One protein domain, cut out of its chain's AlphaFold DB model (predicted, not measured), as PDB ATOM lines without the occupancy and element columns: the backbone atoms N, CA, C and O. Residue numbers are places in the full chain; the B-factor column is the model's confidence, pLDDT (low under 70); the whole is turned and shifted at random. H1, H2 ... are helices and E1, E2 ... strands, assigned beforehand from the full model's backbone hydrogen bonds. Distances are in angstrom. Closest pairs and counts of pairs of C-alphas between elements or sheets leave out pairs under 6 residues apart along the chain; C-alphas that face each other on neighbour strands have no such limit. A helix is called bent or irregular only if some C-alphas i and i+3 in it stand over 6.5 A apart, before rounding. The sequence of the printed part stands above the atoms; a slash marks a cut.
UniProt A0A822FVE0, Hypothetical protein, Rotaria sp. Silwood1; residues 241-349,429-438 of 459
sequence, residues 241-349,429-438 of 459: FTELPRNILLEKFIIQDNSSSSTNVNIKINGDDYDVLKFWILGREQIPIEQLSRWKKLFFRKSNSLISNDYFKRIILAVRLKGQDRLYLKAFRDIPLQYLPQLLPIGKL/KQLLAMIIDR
ATOM      1  N   PHE A 241     188.519 297.612 224.316       87.19
ATOM      2  CA  PHE A 241     187.406 297.100 223.518       87.19
ATOM      3  C   PHE A 241     187.873 295.946 222.618       87.19
ATOM      4  O   PHE A 241     189.018 295.897 222.168       87.19
ATOM      5  N   THR A 242     186.954 295.034 222.301       87.44
ATOM      6  CA  THR A 242     187.174 293.963 221.314       87.44
ATOM      7  C   THR A 242     186.183 294.097 220.163       87.44
ATOM      8  O   THR A 242     184.987 294.283 220.399       87.44
ATOM      9  N   GLU A 243     186.665 294.035 218.917       88.06
ATOM     10  CA  GLU A 243     185.793 293.973 217.739       88.06
ATOM     11  C   GLU A 243     185.066 292.620 217.692       88.06
ATOM     12  O   GLU A 243     185.679 291.562 217.847       88.06
ATOM     13  N   LEU A 244     183.757 292.652 217.437       84.56
ATOM     14  CA  LEU A 244     182.976 291.472 217.084       84.56
ATOM     15  C   LEU A 244     183.000 291.288 215.556       84.56
ATOM     16  O   LEU A 244     182.509 292.162 214.838       84.56
ATOM     17  N   PRO A 245     183.519 290.164 215.027       82.62
ATOM     18  CA  PRO A 245     183.612 289.966 213.587       82.62
ATOM     19  C   PRO A 245     182.224 289.743 212.960       82.62
ATOM     20  O   PRO A 245     181.332 289.135 213.562       82.62
ATOM     21  N   ARG A 246     182.032 290.244 211.727       81.94
ATOM     22  CA  ARG A 246     180.708 290.335 211.070       81.94
ATOM     23  C   ARG A 246     179.993 288.983 210.933       81.94
ATOM     24  O   ARG A 246     178.774 288.945 211.051       81.94
ATOM     25  N   ASN A 247     180.722 287.885 210.731       79.00
ATOM     26  CA  ASN A 247     180.146 286.536 210.675       79.00
ATOM     27  C   ASN A 247     179.458 286.151 211.998       79.00
ATOM     28  O   ASN A 247     178.265 285.858 211.990       79.00
ATOM     29  N   ILE A 248     180.163 286.255 213.130       78.00
ATOM     30  CA  ILE A 248     179.633 285.923 214.464       78.00
ATOM     31  C   ILE A 248     178.485 286.871 214.858       78.00
ATOM     32  O   ILE A 248     177.564 286.465 215.565       78.00
ATOM     33  N   LEU A 249     178.507 288.132 214.407       79.25
ATOM     34  CA  LEU A 249     177.389 289.067 214.597       79.25
ATOM     35  C   LEU A 249     176.123 288.617 213.857       79.25
ATOM     36  O   LEU A 249     175.066 288.507 214.475       79.25
ATOM     37  N   LEU A 250     176.230 288.341 212.554       75.75
ATOM     38  CA  LEU A 250     175.092 287.932 211.725       75.75
ATOM     39  C   LEU A 250     174.529 286.575 212.170       75.75
ATOM     40  O   LEU A 250     173.315 286.431 212.288       75.75
ATOM     41  N   GLU A 251     175.396 285.614 212.497       73.31
ATOM     42  CA  GLU A 251     175.009 284.325 213.079       73.31
ATOM     43  C   GLU A 251     174.223 284.514 214.386       73.31
ATOM     44  O   GLU A 251     173.127 283.972 214.539       73.31
ATOM     45  N   LYS A 252     174.723 285.351 215.308       71.38
ATOM     46  CA  LYS A 252     174.019 285.654 216.564       71.38
ATOM     47  C   LYS A 252     172.673 286.324 216.337       71.38
ATOM     48  O   LYS A 252     171.739 285.979 217.049       71.38
ATOM     49  N   PHE A 253     172.542 287.237 215.372       73.19
ATOM     50  CA  PHE A 253     171.246 287.834 215.033       73.19
ATOM     51  C   PHE A 253     170.248 286.761 214.561       73.19
ATOM     52  O   PHE A 253     169.141 286.686 215.089       73.19
ATOM     53  N   ILE A 254     170.674 285.863 213.665       65.44
ATOM     54  CA  ILE A 254     169.844 284.765 213.141       65.44
ATOM     55  C   ILE A 254     169.439 283.772 214.247       65.44
ATOM     56  O   ILE A 254     168.290 283.334 214.294       65.44
ATOM     57  N   ILE A 255     170.342 283.417 215.166       60.69
ATOM     58  CA  ILE A 255     170.026 282.517 216.292       60.69
ATOM     59  C   ILE A 255     169.084 283.204 217.300       60.69
ATOM     60  O   ILE A 255     168.125 282.586 217.776       60.69
ATOM     61  N   GLN A 256     169.324 284.487 217.589       59.59
ATOM     62  CA  GLN A 256     168.541 285.310 218.515       59.59
ATOM     63  C   GLN A 256     167.082 285.472 218.056       59.59
ATOM     64  O   GLN A 256     166.178 285.287 218.873       59.59
ATOM     65  N   ASP A 257     166.848 285.724 216.760       58.12
ATOM     66  CA  ASP A 257     165.508 285.789 216.146       58.12
ATOM     67  C   ASP A 257     164.677 284.510 216.391       58.12
ATOM     68  O   ASP A 257     163.449 284.564 216.478       58.12
ATOM     69  N   ASN A 258     165.320 283.344 216.504       51.31
ATOM     70  CA  ASN A 258     164.626 282.058 216.615       51.31
ATOM     71  C   ASN A 258     164.351 281.606 218.061       51.31
ATOM     72  O   ASN A 258     163.472 280.770 218.265       51.31
ATOM     73  N   SER A 259     165.089 282.115 219.057       48.72
ATOM     74  CA  SER A 259     165.195 281.442 220.368       48.72
ATOM     75  C   SER A 259     164.703 282.232 221.587       48.72
ATOM     76  O   SER A 259     164.342 281.616 222.591       48.72
ATOM     77  N   SER A 260     164.712 283.568 221.563       47.25
ATOM     78  CA  SER A 260     164.571 284.359 222.807       47.25
ATOM     79  C   SER A 260     163.826 285.696 222.669       47.25
ATOM     80  O   SER A 260     163.815 286.491 223.610       47.25
ATOM     81  N   SER A 261     163.123 285.924 221.555       50.09
ATOM     82  CA  SER A 261     162.167 287.030 221.400       50.09
ATOM     83  C   SER A 261     160.981 286.887 222.371       50.09
ATOM     84  O   SER A 261     159.955 286.285 222.066       50.09
ATOM     85  N   SER A 262     161.104 287.474 223.566       49.06
ATOM     86  CA  SER A 262     160.030 287.560 224.577       49.06
ATOM     87  C   SER A 262     158.862 288.481 224.172       49.06
ATOM     88  O   SER A 262     157.839 288.534 224.855       49.06
ATOM     89  N   THR A 263     159.019 289.188 223.051       52.94
ATOM     90  CA  THR A 263     158.008 289.973 222.332       52.94
ATOM     91  C   THR A 263     157.793 289.313 220.968       52.94
ATOM     92  O   THR A 263     158.772 288.942 220.333       52.94
ATOM     93  N   ASN A 264     156.553 289.200 220.477       56.97
ATOM     94  CA  ASN A 264     156.199 288.456 219.247       56.97
ATOM     95  C   ASN A 264     156.742 289.039 217.911       56.97
ATOM     96  O   ASN A 264     156.265 288.664 216.837       56.97
ATOM     97  N   VAL A 265     157.680 289.987 217.953       63.03
ATOM     98  CA  VAL A 265     158.208 290.714 216.789       63.03
ATOM     99  C   VAL A 265     159.681 290.358 216.612       63.03
ATOM    100  O   VAL A 265     160.485 290.645 217.497       63.03
ATOM    101  N   ASN A 266     160.024 289.778 215.463       69.06
ATOM    102  CA  ASN A 266     161.404 289.457 215.093       69.06
ATOM    103  C   ASN A 266     161.996 290.558 214.200       69.06
ATOM    104  O   ASN A 266     161.253 291.264 213.509       69.06
ATOM    105  N   ILE A 267     163.323 290.710 214.187       72.56
ATOM    106  CA  ILE A 267     164.007 291.788 213.458       72.56
ATOM    107  C   ILE A 267     164.934 291.166 212.415       72.56
ATOM    108  O   ILE A 267     166.138 291.036 212.641       72.56
ATOM    109  N   LYS A 268     164.411 290.850 211.224       75.81
ATOM    110  CA  LYS A 268     165.285 290.327 210.173       75.81
ATOM    111  C   LYS A 268     166.248 291.416 209.695       75.81
ATOM    112  O   LYS A 268     165.849 292.393 209.053       75.81
ATOM    113  N   ILE A 269     167.528 291.199 209.970       78.88
ATOM    114  CA  ILE A 269     168.659 291.971 209.452       78.88
ATOM    115  C   ILE A 269     169.253 291.200 208.272       78.88
ATOM    116  O   ILE A 269     169.523 290.006 208.387       78.88
ATOM    117  N   ASN A 270     169.490 291.876 207.146       80.31
ATOM    118  CA  ASN A 270     170.296 291.327 206.053       80.31
ATOM    119  C   ASN A 270     171.671 292.001 206.114       80.31
ATOM    120  O   ASN A 270     171.748 293.222 206.242       80.31
ATOM    121  N   GLY A 271     172.755 291.227 206.014       78.62
ATOM    122  CA  GLY A 271     174.111 291.789 206.002       78.62
ATOM    123  C   GLY A 271     174.375 292.690 204.789       78.62
ATOM    124  O   GLY A 271     175.197 293.599 204.873       78.62
ATOM    125  N   ASP A 272     173.638 292.465 203.699       83.81
ATOM    126  CA  ASP A 272     173.783 293.128 202.397       83.81
ATOM    127  C   ASP A 272     173.178 294.538 202.336       83.81
ATOM    128  O   ASP A 272     173.442 295.269 201.382       83.81
ATOM    129  N   ASP A 273     172.381 294.920 203.342       86.38
ATOM    130  CA  ASP A 273     171.860 296.284 203.510       86.38
ATOM    131  C   ASP A 273     172.974 297.250 204.035       86.38
ATOM    132  O   ASP A 273     172.782 298.470 204.075       86.38
ATOM    133  N   TYR A 274     174.158 296.723 204.409       88.25
ATOM    134  CA  TYR A 274     175.242 297.438 205.106       88.25
ATOM    135  C   TYR A 274     176.619 297.316 204.432       88.25
ATOM    136  O   TYR A 274     177.268 296.265 204.498       88.25
ATOM    137  N   ASP A 275     177.150 298.427 203.918       88.38
ATOM    138  CA  ASP A 275     178.543 298.501 203.455       88.38
ATOM    139  C   ASP A 275     179.502 298.404 204.655       88.38
ATOM    140  O   ASP A 275     180.321 297.483 204.737       88.38
ATOM    141  N   VAL A 276     179.339 299.289 205.646       89.00
ATOM    142  CA  VAL A 276     180.084 299.256 206.916       89.00
ATOM    143  C   VAL A 276     179.151 298.823 208.039       89.00
ATOM    144  O   VAL A 276     178.097 299.417 208.255       89.00
ATOM    145  N   LEU A 277     179.573 297.792 208.767       90.25
ATOM    146  CA  LEU A 277     178.935 297.281 209.974       90.25
ATOM    147  C   LEU A 277     180.044 296.737 210.881       90.25
ATOM    148  O   LEU A 277     180.539 295.631 210.647       90.25
ATOM    149  N   LYS A 278     180.455 297.536 211.869       91.12
ATOM    150  CA  LYS A 278     181.425 297.166 212.911       91.12
ATOM    151  C   LYS A 278     180.804 297.387 214.290       91.12
ATOM    152  O   LYS A 278     180.184 298.424 214.532       91.12
ATOM    153  N   PHE A 279     180.993 296.421 215.185       90.69
ATOM    154  CA  PHE A 279     180.653 296.531 216.602       90.69
ATOM    155  C   PHE A 279     181.905 296.274 217.434       90.69
ATOM    156  O   PHE A 279     182.573 295.259 217.242       90.69
ATOM    157  N   TRP A 280     182.154 297.126 218.420       91.38
ATOM    158  CA  TRP A 280     183.166 296.909 219.447       91.38
ATOM    159  C   TRP A 280     182.495 296.833 220.815       91.38
ATOM    160  O   TRP A 280     181.651 297.669 221.143       91.38
ATOM    161  N   ILE A 281     182.867 295.840 221.617       89.81
ATOM    162  CA  ILE A 281     182.312 295.608 222.955       89.81
ATOM    163  C   ILE A 281     183.358 295.823 224.047       89.81
ATOM    164  O   ILE A 281     184.523 295.450 223.896       89.81
ATOM    165  N   LEU A 282     182.902 296.384 225.164       85.19
ATOM    166  CA  LEU A 282     183.615 296.481 226.431       85.19
ATOM    167  C   LEU A 282     182.747 295.836 227.517       85.19
ATOM    168  O   LEU A 282     181.604 296.253 227.734       85.19
ATOM    169  N   GLY A 283     183.318 294.832 228.180       74.56
ATOM    170  CA  GLY A 283     182.692 294.100 229.276       74.56
ATOM    171  C   GLY A 283     181.594 293.126 228.855       74.56
ATOM    172  O   GLY A 283     180.859 293.345 227.892       74.56
ATOM    173  N   ARG A 284     181.461 292.048 229.629       72.19
ATOM    174  CA  ARG A 284     180.309 291.145 229.617       72.19
ATOM    175  C   ARG A 284     179.984 290.778 231.055       72.19
ATOM    176  O   ARG A 284     180.802 290.153 231.722       72.19
ATOM    177  N   GLU A 285     178.790 291.128 231.509       65.44
ATOM    178  CA  GLU A 285     178.256 290.674 232.792       65.44
ATOM    179  C   GLU A 285     177.104 289.704 232.557       65.44
ATOM    180  O   GLU A 285     176.206 289.958 231.750       65.44
ATOM    181  N   GLN A 286     177.148 288.572 233.257       62.91
ATOM    182  CA  GLN A 286     176.101 287.560 233.222       62.91
ATOM    183  C   GLN A 286     175.242 287.731 234.470       62.91
ATOM    184  O   GLN A 286     175.664 287.364 235.565       62.91
ATOM    185  N   ILE A 287     174.047 288.304 234.322       58.41
ATOM    186  CA  ILE A 287     173.113 288.451 235.443       58.41
ATOM    187  C   ILE A 287     172.170 287.236 235.437       58.41
ATOM    188  O   ILE A 287     171.392 287.089 234.487       58.41
ATOM    189  N   PRO A 288     172.208 286.351 236.453       53.25
ATOM    190  CA  PRO A 288     171.246 285.261 236.567       53.25
ATOM    191  C   PRO A 288     169.867 285.830 236.930       53.25
ATOM    192  O   PRO A 288     169.676 286.395 238.006       53.25
ATOM    193  N   ILE A 289     168.885 285.695 236.034       56.12
ATOM    194  CA  ILE A 289     167.522 286.190 236.278       56.12
ATOM    195  C   ILE A 289     166.752 285.188 237.153       56.12
ATOM    196  O   ILE A 289     165.990 284.351 236.665       56.12
ATOM    197  N   GLU A 290     166.917 285.297 238.471       51.16
ATOM    198  CA  GLU A 290     166.170 284.512 239.464       51.16
ATOM    199  C   GLU A 290     164.718 284.995 239.667       51.16
ATOM    200  O   GLU A 290     164.280 285.252 240.786       51.16
ATOM    201  N   GLN A 291     163.913 285.101 238.600       46.06
ATOM    202  CA  GLN A 291     162.463 285.291 238.765       46.06
ATOM    203  C   GLN A 291     161.615 284.765 237.594       46.06
ATOM    204  O   GLN A 291     161.264 285.471 236.651       46.06
ATOM    205  N   LEU A 292     161.187 283.504 237.717       51.41
ATOM    206  CA  LEU A 292     160.087 282.934 236.936       51.41
ATOM    207  C   LEU A 292     158.814 282.883 237.790       51.41
ATOM    208  O   LEU A 292     158.745 282.147 238.778       51.41
ATOM    209  N   SER A 293     157.803 283.660 237.385       49.09
ATOM    210  CA  SER A 293     156.482 283.717 238.030       49.09
ATOM    211  C   SER A 293     155.881 282.321 238.231       49.09
ATOM    212  O   SER A 293     155.909 281.494 237.315       49.09
ATOM    213  N   ARG A 294     155.299 282.073 239.416       51.66
ATOM    214  CA  ARG A 294     154.761 280.762 239.838       51.66
ATOM    215  C   ARG A 294     153.823 280.150 238.788       51.66
ATOM    216  O   ARG A 294     153.933 278.966 238.495       51.66
ATOM    217  N   TRP A 295     152.993 280.971 238.147       49.03
ATOM    218  CA  TRP A 295     152.071 280.553 237.087       49.03
ATOM    219  C   TRP A 295     152.775 279.937 235.866       49.03
ATOM    220  O   TRP A 295     152.307 278.930 235.342       49.03
ATOM    221  N   LYS A 296     153.944 280.455 235.451       53.97
ATOM    222  CA  LYS A 296     154.727 279.831 234.367       53.97
ATOM    223  C   LYS A 296     155.279 278.459 234.769       53.97
ATOM    224  O   LYS A 296     155.375 277.596 233.906       53.97
ATOM    225  N   LYS A 297     155.584 278.224 236.054       56.81
ATOM    226  CA  LYS A 297     156.056 276.910 236.535       56.81
ATOM    227  C   LYS A 297     154.970 275.825 236.504       56.81
ATOM    228  O   LYS A 297     155.325 274.665 236.335       56.81
ATOM    229  N   LEU A 298     153.682 276.177 236.628       60.38
ATOM    230  CA  LEU A 298     152.587 275.203 236.488       60.38
ATOM    231  C   LEU A 298     152.328 274.823 235.022       60.38
ATOM    232  O   LEU A 298     152.199 273.641 234.720       60.38
ATOM    233  N   PHE A 299     152.271 275.799 234.108       55.03
ATOM    234  CA  PHE A 299     151.931 275.527 232.703       55.03
ATOM    235  C   PHE A 299     153.109 275.016 231.856       55.03
ATOM    236  O   PHE A 299     152.895 274.230 230.936       55.03
ATOM    237  N   PHE A 300     154.355 275.404 232.157       51.53
ATOM    238  CA  PHE A 300     155.536 274.995 231.384       51.53
ATOM    239  C   PHE A 300     156.368 273.947 232.129       51.53
ATOM    240  O   PHE A 300     157.442 274.228 232.672       51.53
ATOM    241  N   ARG A 301     155.877 272.700 232.122       43.41
ATOM    242  CA  ARG A 301     156.601 271.529 232.638       43.41
ATOM    243  C   ARG A 301     157.940 271.374 231.897       43.41
ATOM    244  O   ARG A 301     157.968 270.916 230.761       43.41
ATOM    245  N   LYS A 302     159.040 271.704 232.589       40.47
ATOM    246  CA  LYS A 302     160.445 271.569 232.145       40.47
ATOM    247  C   LYS A 302     160.914 272.588 231.082       40.47
ATOM    248  O   LYS A 302     161.508 272.210 230.080       40.47
ATOM    249  N   SER A 303     160.768 273.887 231.367       39.88
ATOM    250  CA  SER A 303     161.591 274.943 230.740       39.88
ATOM    251  C   SER A 303     162.334 275.785 231.788       39.88
ATOM    252  O   SER A 303     162.063 276.966 231.988       39.88
ATOM    253  N   ASN A 304     163.287 275.148 232.479       37.91
ATOM    254  CA  ASN A 304     164.313 275.849 233.256       37.91
ATOM    255  C   ASN A 304     165.469 276.255 232.325       37.91
ATOM    256  O   ASN A 304     166.609 275.837 232.526       37.91
ATOM    257  N   SER A 305     165.190 277.057 231.295       39.78
ATOM    258  CA  SER A 305     166.258 277.864 230.712       39.78
ATOM    259  C   SER A 305     166.646 278.914 231.751       39.78
ATOM    260  O   SER A 305     165.844 279.768 232.131       39.78
ATOM    261  N   LEU A 306     167.878 278.830 232.253       41.56
ATOM    262  CA  LEU A 306     168.484 279.937 232.982       41.56
ATOM    263  C   LEU A 306     168.689 281.056 231.962       41.56
ATOM    264  O   LEU A 306     169.652 281.035 231.200       41.56
ATOM    265  N   ILE A 307     167.745 281.997 231.903       47.28
ATOM    266  CA  ILE A 307     167.839 283.185 231.050       47.28
ATOM    267  C   ILE A 307     168.857 284.128 231.699       47.28
ATOM    268  O   ILE A 307     168.516 285.127 232.326       47.28
ATOM    269  N   SER A 308     170.131 283.761 231.593       48.94
ATOM    270  CA  SER A 308     171.259 284.642 231.836       48.94
ATOM    271  C   SER A 308     171.292 285.658 230.700       48.94
ATOM    272  O   SER A 308     171.807 285.376 229.614       48.94
ATOM    273  N   ASN A 309     170.707 286.833 230.925       62.53
ATOM    274  CA  ASN A 309     170.905 287.941 230.003       62.53
ATOM    275  C   ASN A 309     172.366 288.388 230.123       62.53
ATOM    276  O   ASN A 309     172.764 288.980 231.124       62.53
ATOM    277  N   ASP A 310     173.153 288.088 229.093       71.56
ATOM    278  CA  ASP A 310     174.466 288.688 228.887       71.56
ATOM    279  C   ASP A 310     174.297 290.179 228.584       71.56
ATOM    280  O   ASP A 310     173.722 290.527 227.550       71.56
ATOM    281  N   TYR A 311     174.812 291.049 229.453       78.88
ATOM    282  CA  TYR A 311     174.874 292.493 229.230       78.88
ATOM    283  C   TYR A 311     176.285 292.919 228.823       78.88
ATOM    284  O   TYR A 311     177.264 292.579 229.489       78.88
ATOM    285  N   PHE A 312     176.387 293.712 227.757       83.44
ATOM    286  CA  PHE A 312     177.605 294.434 227.395       83.44
ATOM    287  C   PHE A 312     177.596 295.806 228.077       83.44
ATOM    288  O   PHE A 312     176.639 296.568 227.901       83.44
ATOM    289  N   LYS A 313     178.647 296.143 228.839       85.94
ATOM    290  CA  LYS A 313     178.699 297.411 229.593       85.94
ATOM    291  C   LYS A 313     178.766 298.613 228.678       85.94
ATOM    292  O   LYS A 313     178.036 299.578 228.894       85.94
ATOM    293  N   ARG A 314     179.617 298.560 227.650       89.25
ATOM    294  CA  ARG A 314     179.595 299.531 226.555       89.25
ATOM    295  C   ARG A 314     179.674 298.834 225.207       89.25
ATOM    296  O   ARG A 314     180.402 297.859 225.037       89.25
ATOM    297  N   ILE A 315     178.940 299.378 224.247       91.50
ATOM    298  CA  ILE A 315     178.982 298.988 222.838       91.50
ATOM    299  C   ILE A 315     179.298 300.236 222.028       91.50
ATOM    300  O   ILE A 315     178.700 301.282 222.267       91.50
ATOM    301  N   ILE A 316     180.197 300.126 221.059       93.56
ATOM    302  CA  ILE A 316     180.418 301.140 220.030       93.56
ATOM    303  C   ILE A 316     180.043 300.529 218.681       93.56
ATOM    304  O   ILE A 316     180.372 299.380 218.393       93.56
ATOM    305  N   LEU A 317     179.302 301.295 217.888       93.00
ATOM    306  CA  LEU A 317     178.691 300.896 216.628       93.00
ATOM    307  C   LEU A 317     179.119 301.880 215.537       93.00
ATOM    308  O   LEU A 317     178.866 303.079 215.672       93.00
ATOM    309  N   ALA A 318     179.712 301.371 214.456       93.56
ATOM    310  CA  ALA A 318     179.939 302.123 213.223       93.56
ATOM    311  C   ALA A 318     179.140 301.494 212.075       93.56
ATOM    312  O   ALA A 318     179.288 300.303 211.779       93.56
ATOM    313  N   VAL A 319     178.283 302.300 211.446       92.69
ATOM    314  CA  VAL A 319     177.331 301.873 210.415       92.69
ATOM    315  C   VAL A 319     177.345 302.833 209.232       92.69
ATOM    316  O   VAL A 319     177.093 304.025 209.396       92.69
ATOM    317  N   ARG A 320     177.530 302.294 208.023       91.94
ATOM    318  CA  ARG A 320     177.186 302.968 206.765       91.94
ATOM    319  C   ARG A 320     176.266 302.070 205.951       91.94
ATOM    320  O   ARG A 320     176.589 300.913 205.677       91.94
ATOM    321  N   LEU A 321     175.112 302.620 205.592       89.94
ATOM    322  CA  LEU A 321     174.097 301.943 204.793       89.94
ATOM    323  C   LEU A 321     174.508 301.903 203.321       89.94
ATOM    324  O   LEU A 321     175.148 302.827 202.814       89.94
ATOM    325  N   LYS A 322     174.127 300.831 202.628       87.38
ATOM    326  CA  LYS A 322     174.424 300.658 201.206       87.38
ATOM    327  C   LYS A 322     173.766 301.756 200.372       87.38
ATOM    328  O   LYS A 322     172.573 302.020 200.511       87.38
ATOM    329  N   GLY A 323     174.551 302.410 199.516       82.75
ATOM    330  CA  GLY A 323     174.095 303.571 198.741       82.75
ATOM    331  C   GLY A 323     173.924 304.863 199.554       82.75
ATOM    332  O   GLY A 323     173.402 305.836 199.017       82.75
ATOM    333  N   GLN A 324     174.361 304.899 200.819       84.44
ATOM    334  CA  GLN A 324     174.496 306.135 201.588       84.44
ATOM    335  C   GLN A 324     175.962 306.520 201.789       84.44
ATOM    336  O   GLN A 324     176.846 305.684 201.977       84.44
ATOM    337  N   ASP A 325     176.178 307.832 201.810       82.94
ATOM    338  CA  ASP A 325     177.489 308.478 201.865       82.94
ATOM    339  C   ASP A 325     177.926 308.870 203.290       82.94
ATOM    340  O   ASP A 325     179.035 309.361 203.483       82.94
ATOM    341  N   ARG A 326     177.045 308.671 204.280       87.50
ATOM    342  CA  ARG A 326     177.190 309.128 205.671       87.50
ATOM    343  C   ARG A 326     177.544 307.965 206.601       87.50
ATOM    344  O   ARG A 326     176.939 306.897 206.506       87.50
ATOM    345  N   LEU A 327     178.473 308.187 207.530       90.62
ATOM    346  CA  LEU A 327     178.895 307.205 208.532       90.62
ATOM    347  C   LEU A 327     178.279 307.538 209.896       90.62
ATOM    348  O   LEU A 327     178.616 308.543 210.517       90.62
ATOM    349  N   TYR A 328     177.403 306.668 210.388       91.88
ATOM    350  CA  TYR A 328     176.802 306.793 211.713       91.88
ATOM    351  C   TYR A 328     177.692 306.133 212.764       91.88
ATOM    352  O   TYR A 328     177.954 304.930 212.689       91.88
ATOM    353  N   LEU A 329     178.106 306.902 213.775       93.25
ATOM    354  CA  LEU A 329     178.829 306.398 214.942       93.25
ATOM    355  C   LEU A 329     177.945 306.551 216.188       93.25
ATOM    356  O   LEU A 329     177.474 307.651 216.480       93.25
ATOM    357  N   LYS A 330     177.713 305.472 216.945       93.75
ATOM    358  CA  LYS A 330     176.943 305.510 218.205       93.75
ATOM    359  C   LYS A 330     177.589 304.665 219.299       93.75
ATOM    360  O   LYS A 330     178.072 303.568 219.035       93.75
ATOM    361  N   ALA A 331     177.563 305.168 220.530       93.56
ATOM    362  CA  ALA A 331     178.033 304.479 221.723       93.56
ATOM    363  C   ALA A 331     176.855 304.238 222.665       93.56
ATOM    364  O   ALA A 331     176.071 305.150 222.910       93.56
ATOM    365  N   PHE A 332     176.750 303.040 223.229       92.56
ATOM    366  CA  PHE A 332     175.648 302.650 224.103       92.56
ATOM    367  C   PHE A 332     176.121 301.998 225.406       92.56
ATOM    368  O   PHE A 332     177.235 301.476 225.460       92.56
ATOM    369  N   ARG A 333     175.264 301.993 226.439       91.00
ATOM    370  CA  ARG A 333     175.522 301.414 227.771       91.00
ATOM    371  C   ARG A 333     174.568 300.276 228.150       91.00
ATOM    372  O   ARG A 333     173.386 300.335 227.827       91.00
ATOM    373  N   ASP A 334     175.073 299.296 228.900       86.75
ATOM    374  CA  ASP A 334     174.334 298.196 229.552       86.75
ATOM    375  C   ASP A 334     173.249 297.569 228.650       86.75
ATOM    376  O   ASP A 334     172.052 297.557 228.964       86.75
ATOM    377  N   ILE A 335     173.674 297.079 227.485       85.62
ATOM    378  CA  ILE A 335     172.785 296.482 226.485       85.62
ATOM    379  C   ILE A 335     172.812 294.957 226.605       85.62
ATOM    380  O   ILE A 335     173.891 294.371 226.498       85.62
ATOM    381  N   PRO A 336     171.653 294.290 226.775       82.12
ATOM    382  CA  PRO A 336     171.590 292.842 226.706       82.12
ATOM    383  C   PRO A 336     171.780 292.384 225.257       82.12
ATOM    384  O   PRO A 336     171.241 292.995 224.333       82.12
ATOM    385  N   LEU A 337     172.474 291.262 225.063       78.19
ATOM    386  CA  LEU A 337     172.755 290.668 223.749       78.19
ATOM    387  C   LEU A 337     171.497 290.531 222.864       78.19
ATOM    388  O   LEU A 337     171.567 290.743 221.655       78.19
ATOM    389  N   GLN A 338     170.338 290.276 223.479       77.06
ATOM    390  CA  GLN A 338     169.029 290.156 222.824       77.06
ATOM    391  C   GLN A 338     168.591 291.410 222.048       77.06
ATOM    392  O   GLN A 338     167.874 291.292 221.059       77.06
ATOM    393  N   TYR A 339     169.018 292.606 222.470       80.69
ATOM    394  CA  TYR A 339     168.659 293.875 221.828       80.69
ATOM    395  C   TYR A 339     169.770 294.435 220.926       80.69
ATOM    396  O   TYR A 339     169.627 295.534 220.398       80.69
ATOM    397  N   LEU A 340     170.851 293.684 220.689       82.94
ATOM    398  CA  LEU A 340     171.904 294.072 219.744       82.94
ATOM    399  C   LEU A 340     171.372 294.323 218.306       82.94
ATOM    400  O   LEU A 340     171.782 295.323 217.713       82.94
ATOM    401  N   PRO A 341     170.410 293.533 217.770       83.06
ATOM    402  CA  PRO A 341     169.701 293.862 216.526       83.06
ATOM    403  C   PRO A 341     168.988 295.224 216.531       83.06
ATOM    404  O   PRO A 341     168.937 295.915 215.516       83.06
ATOM    405  N   GLN A 342     168.436 295.620 217.683       84.88
ATOM    406  CA  GLN A 342     167.530 296.764 217.846       84.88
ATOM    407  C   GLN A 342     168.257 298.128 217.824       84.88
ATOM    408  O   GLN A 342     167.617 299.177 217.885       84.88
ATOM    409  N   LEU A 343     169.591 298.125 217.716       86.62
ATOM    410  CA  LEU A 343     170.432 299.326 217.606       86.62
ATOM    411  C   LEU A 343     170.686 299.766 216.163       86.62
ATOM    412  O   LEU A 343     171.168 300.879 215.937       86.62
ATOM    413  N   LEU A 344     170.410 298.890 215.196       87.94
ATOM    414  CA  LEU A 344     170.662 299.164 213.792       87.94
ATOM    415  C   LEU A 344     169.587 300.091 213.197       87.94
ATOM    416  O   LEU A 344     168.411 299.959 213.536       87.94
ATOM    417  N   PRO A 345     169.953 301.009 212.282       81.69
ATOM    418  CA  PRO A 345     169.003 301.944 211.681       81.69
ATOM    419  C   PRO A 345     168.021 301.276 210.705       81.69
ATOM    420  O   PRO A 345     166.976 301.855 210.420       81.69
ATOM    421  N   ILE A 346     168.328 300.074 210.198       80.06
ATOM    422  CA  ILE A 346     167.417 299.269 209.374       80.06
ATOM    423  C   ILE A 346     167.274 297.865 209.973       80.06
ATOM    424  O   ILE A 346     168.233 297.096 210.038       80.06
ATOM    425  N   GLY A 347     166.041 297.507 210.326       73.88
ATOM    426  CA  GLY A 347     165.638 296.146 210.673       73.88
ATOM    427  C   GLY A 347     164.248 295.869 210.109       73.88
ATOM    428  O   GLY A 347     163.316 296.641 210.346       73.88
ATOM    429  N   LYS A 348     164.089 294.793 209.331       77.56
ATOM    430  CA  LYS A 348     162.803 294.457 208.705       77.56
ATOM    431  C   LYS A 348     161.971 293.679 209.724       77.56
ATOM    432  O   LYS A 348     162.230 292.502 209.968       77.56
ATOM    433  N   LEU A 349     161.001 294.358 210.344       75.81
ATOM    434  CA  LEU A 349     160.114 293.764 211.349       75.81
ATOM    435  C   LEU A 349     159.316 292.613 210.730       75.81
ATOM    436  O   LEU A 349     158.475 292.832 209.856       75.81
ATOM    437  N   LYS A 429     180.392 313.075 216.404       90.12
ATOM    438  CA  LYS A 429     181.533 313.873 216.896       90.12
ATOM    439  C   LYS A 429     181.813 313.707 218.402       90.12
ATOM    440  O   LYS A 429     182.973 313.753 218.803       90.12
ATOM    441  N   GLN A 430     180.785 313.502 219.230       91.94
ATOM    442  CA  GLN A 430     180.931 313.329 220.686       91.94
ATOM    443  C   GLN A 430     181.579 311.981 221.035       91.94
ATOM    444  O   GLN A 430     182.335 311.871 221.997       91.94
ATOM    445  N   LEU A 431     181.318 310.958 220.219       93.69
ATOM    446  CA  LEU A 431     181.881 309.622 220.385       93.69
ATOM    447  C   LEU A 431     183.400 309.604 220.163       93.69
ATOM    448  O   LEU A 431     184.102 308.891 220.875       93.69
ATOM    449  N   LEU A 432     183.915 310.419 219.234       93.06
ATOM    450  CA  LEU A 432     185.358 310.546 218.985       93.06
ATOM    451  C   LEU A 432     186.112 311.095 220.207       93.06
ATOM    452  O   LEU A 432     187.201 310.612 220.509       93.06
ATOM    453  N   ALA A 433     185.519 312.059 220.924       92.50
ATOM    454  CA  ALA A 433     186.055 312.539 222.199       92.50
ATOM    455  C   ALA A 433     186.015 311.424 223.255       92.50
ATOM    456  O   ALA A 433     187.062 311.020 223.740       92.50
ATOM    457  N   MET A 434     184.845 310.811 223.480       92.00
ATOM    458  CA  MET A 434     184.662 309.748 224.481       92.00
ATOM    459  C   MET A 434     185.609 308.539 224.299       92.00
ATOM    460  O   MET A 434     185.988 307.899 225.281       92.00
ATOM    461  N   ILE A 435     185.988 308.193 223.060       92.12
ATOM    462  CA  ILE A 435     187.009 307.161 222.791       92.12
ATOM    463  C   ILE A 435     188.394 307.621 223.255       92.12
ATOM    464  O   ILE A 435     189.131 306.828 223.839       92.12
ATOM    465  N   ILE A 436     188.753 308.880 222.999       91.75
ATOM    466  CA  ILE A 436     190.059 309.436 223.353       91.75
ATOM    467  C   ILE A 436     190.174 309.687 224.855       91.75
ATOM    468  O   ILE A 436     191.141 309.203 225.432       91.75
ATOM    469  N   ASP A 437     189.172 310.289 225.498       88.81
ATOM    470  CA  ASP A 437     189.120 310.468 226.958       88.81
ATOM    471  C   ASP A 437     189.371 309.124 227.672       88.81
ATOM    472  O   ASP A 437     190.146 309.017 228.623       88.81
ATOM    473  N   ARG A 438     188.772 308.045 227.144       86.31
ATOM    474  CA  ARG A 438     188.948 306.689 227.669       86.31
ATOM    475  C   ARG A 438     190.291 306.045 227.290       86.31
ATOM    476  O   ARG A 438     190.788 305.210 228.043       86.31
TER     477      ARG A 438
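What this domain is: This is residues 241 to 349 and 429 to 438 of the 459 residues of the protein "Hypothetical protein" of Rotaria sp. Silwood1 (UniProt A0A822FVE0). A strongly bent antiparallel sheet is folded like an L, with the short helix H3 inside the bend, the helix H1 and the short strand E2 on the far side of H3, and an arm, residues 293 to 303 with H2, that sticks out at one end. The hairpin of E5 and E6 and the strand E3 make most of the sheet, E1 and E4 are short strands at its edges, and H4, printed after a cut, is beside E6. The printed part has 119 residues with four named helices and six named strands, in the order E1 H1 E2 E3 E4 H2 E5 E6 H3 H4; the class is mixed, helices and strands. The sheet is branched, with E5 paired to E3, E4 and E6, and E3 paired also to E1, each pair antiparallel. The whole is only just loose, close to compact, with a radius of gyration of the C-alphas of 16.7 A, and elongated, spanning 54 by 33 by 21 A.

Where its parts are: The longest strand, E5, has residues 308 to 321 and runs 32.2 A from C-alpha 308 at (171.259, 284.642, 231.836) to C-alpha 321 at (174.097, 301.943, 204.793). E6 is residues 328 to 336, 21.1 A, and E3 is residues 274 to 282, 22.9 A. E1, residues 242 to 244, begins at (187.174, 293.963, 221.314) and is 6.5 A long; E4 is residues 285 to 288, 9.6 A. E2 is residues 265 to 268, 9.7 A. The helices are H1, residues 246 to 259, 20.2 A; H2, residues 294 to 299, 9.3 A; H3, residues 337 to 343, 10.9 A; and H4, residues 429 to 438, 14.9 A, which ends at C-alpha 438 at (188.948, 306.689, 227.669). H3 is irregular: C-alphas 338 and 341 are 7.3 A apart.

How they stand to each other: In the twisted sheet E5 bends by 77 degrees at residue 314, E6 bends by 81 degrees at residue 333, and E3 runs on into E4 across a break of 2 residues at 75 degrees. E5 and E6 form a hairpin, with N 317 and O 330 2.8 A apart. E3 lies on one side of E5 and E6 on the other side; N 280 of E3 and O 316 of E5 are 2.9 A apart. E4 is beside E5, N 285 and O 311 at 2.9 A. E1 is beside E3, N 244 and O 279 at 2.9 A. H3 is on the sheet at a height of 7.6 A, over E5, and runs along the strands at 26 degrees to E5 on the local plane; their closest C-alphas are those of Asp 310 and Leu 337, 5.8 A apart. H1, with residues 253 to 256 alone, only just touches H3, with 3 pairs of C-alphas within 8 A; the closest are those of Phe 253 and Pro 341, 6.4 A. Their lines are about perpendicular, only just, at 71 degrees. H1 only grazes the sheet with residues 246 to 249. E2 pairs with no named strand, but its residues 267 to 268 pair antiparallel with residues 348 to 349. H4 only grazes the sheet with residues 429 to 435; its closest C-alpha pair with E6 is Leu 431 and Ala 331, 6.6 A. H2 is not on the sheet and is apart from H3. Every O i to N i+4 pair of H2 is within hydrogen-bond range, against 9 of 10 in H1, 5 of 6 in H4 and 0 of 3 in H3, where 2 of 4 O i to N i+3 pairs are within range.

The domain as a whole: The two C-alphas farthest apart are those of Leu 298 and Asp 325, 54.1 A. Residues 293 to 303 stand free, and the body without them spans 46 by 33 by 21 A. Residues 350 to 428 are not printed, and C-alphas 349 and 429 are 29.9 A apart across this cut, in the link from H3 to H4. Of the links that are printed whole, H2 to E5 and E5 to E6 are short and the others tight. The mean pLDDT of the printed part is 74.8; residues 254 to 266 and 285 to 309 are under 70.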